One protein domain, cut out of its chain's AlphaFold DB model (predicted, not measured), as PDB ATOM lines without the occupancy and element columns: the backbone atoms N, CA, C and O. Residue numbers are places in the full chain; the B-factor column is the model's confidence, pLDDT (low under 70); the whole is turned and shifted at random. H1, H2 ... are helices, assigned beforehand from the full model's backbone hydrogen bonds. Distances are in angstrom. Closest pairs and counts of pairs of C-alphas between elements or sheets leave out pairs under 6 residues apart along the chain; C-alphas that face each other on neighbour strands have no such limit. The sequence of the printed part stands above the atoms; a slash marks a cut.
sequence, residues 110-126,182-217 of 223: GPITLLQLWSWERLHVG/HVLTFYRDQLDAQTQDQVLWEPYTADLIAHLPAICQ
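This is residues 110 to 126 and 182 to 217 of the 223 residues of the protein "Serine/threonine-protein phosphatase 7 long form-like" of Vitis vinifera (UniProt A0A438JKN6). Picture a flat, open frame of separate short helices: H2 at one end, H1 between, and the small H3 and H4 at the other end, with a long link, residues 193 to 205, running from H2 past the end of H1 to H3. No helix touches another, and residues 110 to 115 stick out at the start of the printed part. The printed part has 53 residues, with four named helices in the order H1, H2, H3, H4 and no named strand; the class is all helix. It is only just loose, close to extended, with a radius of gyration of the C-alphas of 14.5 A and spans of 43 by 28 by 13 A.

Find C-alpha 112 at (61.463, 11.148, -134.699); from there H1, residues 112 to 122, runs 15.1 A to C-alpha 122 at (55.382, 22.219, -142.929). After the cut, H2, residues 183 to 192, covers 14.0 A. Farther on come H3, residues 206 to 210, and H4, residues 214 to 217, which ends at C-alpha 217 at (48.677, 25.759, -122.796).

Begin at H1, which is apart from H2, H3 and H4. H2 is apart from H3 and H4. H3 and H4 are only just apart, with their closest C-alphas 8.3 A from each other. In H1, H2 and H3 every O i to N i+4 pair is within hydrogen-bond range; H4, with 4 residues, is too short for such a pair, and its one O i to N i+3 pair is within range.

Look at His 182 and Ala 214 for the two C-alphas farthest apart, at 43.6 A. Residues 127 to 181 are not printed, and C-alphas 126 and 182 are 14.1 A apart across this cut, which lies in the link from H1 to H2. The link from H2 to H3, 13 residues, is long; that from H3 to H4, 3 residues, is tight. Residues 203 to 208 and 210 to 216 stand free. The mean pLDDT of the printed part is 71.5, and residues 110 to 111, 113, 126, 182 to 184 and 211 to 217 are under 70.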
ATOM      1  N   GLY A 110      65.714   8.821-131.869       66.06
ATOM      2  CA  GLY A 110      65.254   9.870-130.956       66.06
ATOM      3  C   GLY A 110      63.769  10.200-131.129       66.06
ATOM      4  O   GLY A 110      63.011   9.324-131.547       66.06
ATOM      5  N   PRO A 111      63.321  11.429-130.811       66.69
ATOM      6  CA  PRO A 111      61.919  11.836-130.919       66.69
ATOM      7  C   PRO A 111      61.522  12.091-132.388       66.69
ATOM      8  O   PRO A 111      61.051  13.166-132.751       66.69
ATOM      9  N   ILE A 112      61.719  11.088-133.251       70.62
ATOM     10  CA  ILE A 112      61.463  11.148-134.699       70.62
ATOM     11  C   ILE A 112      59.992  11.426-134.991       70.62
ATOM     12  O   ILE A 112      59.682  12.093-135.970       70.62
ATOM     13  N   THR A 113      59.089  11.025-134.098       68.50
ATOM     14  CA  THR A 113      57.666  11.363-134.186       68.50
ATOM     15  C   THR A 113      57.426  12.875-134.213       68.50
ATOM     16  O   THR A 113      56.564  13.330-134.956       68.50
ATOM     17  N   LEU A 114      58.196  13.678-133.464       71.94
ATOM     18  CA  LEU A 114      58.067  15.143-133.502       71.94
ATOM     19  C   LEU A 114      58.524  15.703-134.849       71.94
ATOM     20  O   LEU A 114      57.838  16.535-135.434       71.94
ATOM     21  N   LEU A 115      59.644  15.196-135.364       75.62
ATOM     22  CA  LEU A 115      60.150  15.564-136.686       75.62
ATOM     23  C   LEU A 115      59.167  15.174-137.797       75.62
ATOM     24  O   LEU A 115      58.968  15.929-138.741       75.62
ATOM     25  N   GLN A 116      58.530  14.014-137.666       73.56
ATOM     26  CA  GLN A 116      57.530  13.511-138.597       73.56
ATOM     27  C   GLN A 116      56.265  14.377-138.589       73.56
ATOM     28  O   GLN A 116      55.804  14.781-139.653       73.56
ATOM     29  N   LEU A 117      55.739  14.723-137.409       71.56
ATOM     30  CA  LEU A 117      54.579  15.612-137.282       71.56
ATOM     31  C   LEU A 117      54.878  17.020-137.812       71.56
ATOM     32  O   LEU A 117      54.055  17.583-138.533       71.56
ATOM     33  N   TRP A 118      56.064  17.556-137.506       78.56
ATOM     34  CA  TRP A 118      56.533  18.830-138.051       78.56
ATOM     35  C   TRP A 118      56.646  18.777-139.578       78.56
ATOM     36  O   TRP A 118      56.141  19.661-140.264       78.56
ATOM     37  N   SER A 119      57.246  17.713-140.116       78.50
ATOM     38  CA  SER A 119      57.408  17.512-141.559       78.50
ATOM     39  C   SER A 119      56.057  17.491-142.267       78.50
ATOM     40  O   SER A 119      55.855  18.238-143.213       78.50
ATOM     41  N   TRP A 120      55.083  16.735-141.762       76.50
ATOM     42  CA  TRP A 120      53.739  16.698-142.347       76.50
ATOM     43  C   TRP A 120      53.001  18.032-142.273       76.50
ATOM     44  O   TRP A 120      52.174  18.342-143.130       76.50
ATOM     45  N   GLU A 121      53.283  18.824-141.245       74.06
ATOM     46  CA  GLU A 121      52.716  20.153-141.089       74.06
ATOM     47  C   GLU A 121      53.339  21.197-142.011       74.06
ATOM     48  O   GLU A 121      52.608  22.038-142.530       74.06
ATOM     49  N   ARG A 122      54.658  21.161-142.214       78.06
ATOM     50  CA  ARG A 122      55.382  22.219-142.929       78.06
ATOM     51  C   ARG A 122      55.738  21.863-144.368       78.06
ATOM     52  O   ARG A 122      55.962  22.775-145.161       78.06
ATOM     53  N   LEU A 123      55.796  20.576-144.700       79.81
ATOM     54  CA  LEU A 123      56.175  20.053-146.008       79.81
ATOM     55  C   LEU A 123      54.996  19.315-146.646       79.81
ATOM     56  O   LEU A 123      54.247  18.580-146.003       79.81
ATOM     57  N   HIS A 124      54.850  19.480-147.958       72.88
ATOM     58  CA  HIS A 124      53.890  18.698-148.740       72.88
ATOM     59  C   HIS A 124      54.449  17.329-149.150       72.88
ATOM     60  O   HIS A 124      53.689  16.393-149.389       72.88
ATOM     61  N   VAL A 125      55.776  17.193-149.209       71.69
ATOM     62  CA  VAL A 125      56.455  15.950-149.584       71.69
ATOM     63  C   VAL A 125      56.312  14.914-148.466       71.69
ATOM     64  O   VAL A 125      56.661  15.177-147.320       71.69
ATOM     65  N   GLY A 126      55.793  13.723-148.785       68.50
ATOM     66  CA  GLY A 126      55.631  12.632-147.809       68.50
ATOM     67  C   GLY A 126      54.524  12.854-146.772       68.50
ATOM     68  O   GLY A 126      54.365  12.041-145.857       68.50
ATOM     69  N   HIS A 182      62.838   2.655-155.996       58.31
ATOM     70  CA  HIS A 182      62.954   4.064-156.362       58.31
ATOM     71  C   HIS A 182      62.358   5.062-155.363       58.31
ATOM     72  O   HIS A 182      62.437   6.259-155.615       58.31
ATOM     73  N   VAL A 183      61.765   4.646-154.241       65.81
ATOM     74  CA  VAL A 183      61.095   5.607-153.344       65.81
ATOM     75  C   VAL A 183      62.041   6.569-152.641       65.81
ATOM     76  O   VAL A 183      61.676   7.722-152.432       65.81
ATOM     77  N   LEU A 184      63.278   6.161-152.357       67.12
ATOM     78  CA  LEU A 184      64.278   7.114-151.873       67.12
ATOM     79  C   LEU A 184      64.647   8.139-152.951       67.12
ATOM     80  O   LEU A 184      64.786   9.314-152.635       67.12
ATOM     81  N   THR A 185      64.771   7.717-154.213       70.25
ATOM     82  CA  THR A 185      65.008   8.625-155.346       70.25
ATOM     83  C   THR A 185      63.830   9.576-155.534       70.25
ATOM     84  O   THR A 185      64.036  10.775-155.604       70.25
ATOM     85  N   PHE A 186      62.599   9.065-155.482       74.06
ATOM     86  CA  PHE A 186      61.382   9.870-155.556       74.06
ATOM     87  C   PHE A 186      61.342  10.961-154.479       74.06
ATOM     88  O   PHE A 186      61.114  12.121-154.796       74.06
ATOM     89  N   TYR A 187      61.587  10.617-153.210       72.94
ATOM     90  CA  TYR A 187      61.587  11.622-152.145       72.94
ATOM     91  C   TYR A 187      62.752  12.607-152.264       72.94
ATOM     92  O   TYR A 187      62.554  13.782-151.973       72.94
ATOM     93  N   ARG A 188      63.934  12.162-152.711       75.69
ATOM     94  CA  ARG A 188      65.074  13.054-152.984       75.69
ATOM     95  C   ARG A 188      64.737  14.058-154.079       75.69
ATOM     96  O   ARG A 188      64.826  15.247-153.821       75.69
ATOM     97  N   ASP A 189      64.244  13.593-155.223       77.06
ATOM     98  CA  ASP A 189      63.875  14.458-156.347       77.06
ATOM     99  C   ASP A 189      62.784  15.465-155.943       77.06
ATOM    100  O   ASP A 189      62.848  16.638-156.299       77.06
ATOM    101  N   GLN A 190      61.797  15.028-155.152       75.44
ATOM    102  CA  GLN A 190      60.716  15.892-154.668       75.44
ATOM    103  C   GLN A 190      61.191  16.936-153.647       75.44
ATOM    104  O   GLN A 190      60.667  18.046-153.644       75.44
ATOM    105  N   LEU A 191      62.151  16.592-152.782       80.44
ATOM    106  CA  LEU A 191      62.760  17.537-151.839       80.44
ATOM    107  C   LEU A 191      63.714  18.506-152.555       80.44
ATOM    108  O   LEU A 191      63.693  19.694-152.254       80.44
ATOM    109  N   ASP A 192      64.492  18.032-153.531       81.56
ATOM    110  CA  ASP A 192      65.409  18.856-154.331       81.56
ATOM    111  C   ASP A 192      64.652  19.847-155.231       81.56
ATOM    112  O   ASP A 192      65.113  20.964-155.471       81.56
ATOM    113  N   ALA A 193      63.468  19.459-155.711       79.44
ATOM    114  CA  ALA A 193      62.572  20.326-156.472       79.44
ATOM    115  C   ALA A 193      61.734  21.272-155.592       79.44
ATOM    116  O   ALA A 193      60.995  22.102-156.131       79.44
ATOM    117  N   GLN A 194      61.812  21.151-154.261       79.94
ATOM    118  CA  GLN A 194      60.990  21.940-153.353       79.94
ATOM    119  C   GLN A 194      61.451  23.400-153.334       79.94
ATOM    120  O   GLN A 194      62.611  23.713-153.066       79.94
ATOM    121  N   THR A 195      60.524  24.318-153.594       74.44
ATOM    122  CA  THR A 195      60.804  25.757-153.549       74.44
ATOM    123  C   THR A 195      60.519  26.336-152.165       74.44
ATOM    124  O   THR A 195      59.762  25.772-151.373       74.44
ATOM    125  N   GLN A 196      61.117  27.492-151.859       73.88
ATOM    126  CA  GLN A 196      60.968  28.150-150.556       73.88
ATOM    127  C   GLN A 196      59.498  28.424-150.194       73.88
ATOM    128  O   GLN A 196      59.129  28.271-149.032       73.88
ATOM    129  N   ASP A 197      58.664  28.749-151.186       74.94
ATOM    130  CA  ASP A 197      57.236  29.055-151.017       74.94
ATOM    131  C   ASP A 197      56.368  27.814-150.737       74.94
ATOM    132  O   ASP A 197      55.207  27.928-150.352       74.94
ATOM    133  N   GLN A 198      56.912  26.611-150.944       71.44
ATOM    134  CA  GLN A 198      56.223  25.342-150.688       71.44
ATOM    135  C   GLN A 198      56.449  24.818-149.267       71.44
ATOM    136  O   GLN A 198      55.914  23.765-148.914       71.44
ATOM    137  N   VAL A 199      57.261  25.510-148.467       76.38
ATOM    138  CA  VAL A 199      57.482  25.202-147.055       76.38
ATOM    139  C   VAL A 199      56.814  26.283-146.214       76.38
ATOM    140  O   VAL A 199      57.061  27.474-146.393       76.38
ATOM    141  N   LEU A 200      56.001  25.873-145.245       73.94
ATOM    142  CA  LEU A 200      55.444  26.804-144.267       73.94
ATOM    143  C   LEU A 200      56.526  27.160-143.237       73.94
ATOM    144  O   LEU A 200      56.775  26.420-142.285       73.94
ATOM    145  N   TRP A 201      57.203  28.287-143.428       75.31
ATOM    146  CA  TRP A 201      58.243  28.752-142.500       75.31
ATOM    147  C   TRP A 201      57.691  29.539-141.314       75.31
ATOM    148  O   TRP A 201      58.346  29.621-140.275       75.31
ATOM    149  N   GLU A 202      56.491  30.093-141.452       72.31
ATOM    150  CA  GLU A 202      55.918  30.991-140.457       72.31
ATOM    151  C   GLU A 202      55.683  30.281-139.109       72.31
ATOM    152  O   GLU A 202      55.397  29.073-139.060       72.31
ATOM    153  N   PRO A 203      55.841  30.999-137.983       72.44
ATOM    154  CA  PRO A 203      55.387  30.523-136.685       72.44
ATOM    155  C   PRO A 203      53.886  30.220-136.698       72.44
ATOM    156  O   PRO A 203      53.139  30.726-137.535       72.44
ATOM    157  N   TYR A 204      53.430  29.417-135.738       72.25
ATOM    158  CA  TYR A 204      51.993  29.246-135.543       72.25
ATOM    159  C   TYR A 204      51.353  30.589-135.193       72.25
ATOM    160  O   TYR A 204      51.901  31.362-134.406       72.25
ATOM    161  N   THR A 205      50.202  30.871-135.799       73.12
ATOM    162  CA  THR A 205      49.487  32.121-135.549       73.12
ATOM    163  C   THR A 205      48.952  32.146-134.121       73.12
ATOM    164  O   THR A 205      48.572  31.111-133.572       73.12
ATOM    165  N   ALA A 206      48.889  33.339-133.523       71.38
ATOM    166  CA  ALA A 206      48.326  33.521-132.185       71.38
ATOM    167  C   ALA A 206      46.882  33.001-132.107       71.38
ATOM    168  O   ALA A 206      46.507  32.374-131.121       71.38
ATOM    169  N   ASP A 207      46.113  33.169-133.187       74.00
ATOM    170  CA  ASP A 207      44.767  32.613-133.301       74.00
ATOM    171  C   ASP A 207      44.788  31.083-133.219       74.00
ATOM    172  O   ASP A 207      44.022  30.509-132.454       74.00
ATOM    173  N   LEU A 208      45.679  30.395-133.942       70.31
ATOM    174  CA  LEU A 208      45.779  28.934-133.871       70.31
ATOM    175  C   LEU A 208      46.150  28.465-132.460       70.31
ATOM    176  O   LEU A 208      45.547  27.519-131.961       70.31
ATOM    177  N   ILE A 209      47.112  29.138-131.824       70.62
ATOM    178  CA  ILE A 209      47.573  28.833-130.462       70.62
ATOM    179  C   ILE A 209      46.436  29.022-129.449       70.62
ATOM    180  O   ILE A 209      46.245  28.177-128.573       70.62
ATOM    181  N   ALA A 210      45.631  30.076-129.605       70.31
ATOM    182  CA  ALA A 210      44.497  30.374-128.734       70.31
ATOM    183  C   ALA A 210      43.383  29.313-128.797       70.31
ATOM    184  O   ALA A 210      42.673  29.120-127.815       70.31
ATOM    185  N   HIS A 211      43.245  28.609-129.925       66.62
ATOM    186  CA  HIS A 211      42.275  27.521-130.094       66.62
ATOM    187  C   HIS A 211      42.832  26.147-129.696       66.62
ATOM    188  O   HIS A 211      42.127  25.145-129.836       66.62
ATOM    189  N   LEU A 212      44.085  26.062-129.237       65.44
ATOM    190  CA  LEU A 212      44.627  24.793-128.767       65.44
ATOM    191  C   LEU A 212      43.933  24.345-127.476       65.44
ATOM    192  O   LEU A 212      43.523  25.177-126.666       65.44
ATOM    193  N   PRO A 213      43.834  23.026-127.252       63.25
ATOM    194  CA  PRO A 213      43.251  22.494-126.028       63.25
ATOM    195  C   PRO A 213      44.006  23.008-124.804       63.25
ATOM    196  O   PRO A 213      45.223  23.176-124.857       63.25
ATOM    197  N   ALA A 214      43.316  23.174-123.673       57.62
ATOM    198  CA  ALA A 214      43.922  23.705-122.449       57.62
ATOM    199  C   ALA A 214      45.165  22.914-121.992       57.62
ATOM    200  O   ALA A 214      46.080  23.490-121.426       57.62
ATOM    201  N   ILE A 215      45.253  21.614-122.307       57.34
ATOM    202  CA  ILE A 215      46.441  20.781-122.045       57.34
ATOM    203  C   ILE A 215      47.694  21.222-122.825       57.34
ATOM    204  O   ILE A 215      48.805  20.940-122.397       57.34
ATOM    205  N   CYS A 216      47.540  21.898-123.963       57.09
ATOM    206  CA  CYS A 216      48.651  22.433-124.755       57.09
ATOM    207  C   CYS A 216      49.142  23.798-124.255       57.09
ATOM    208  O   CYS A 216      50.238  24.201-124.623       57.09
ATOM    209  N   GLN A 217      48.325  24.499-123.465       54.47
ATOM    210  CA  GLN A 217      48.677  25.759-122.796       54.47
ATOM    211  C   GLN A 217      49.006  25.539-121.311       54.47
ATOM    212  O   GLN A 217      49.563  26.416-120.654       54.47
TER     213      GLN A 217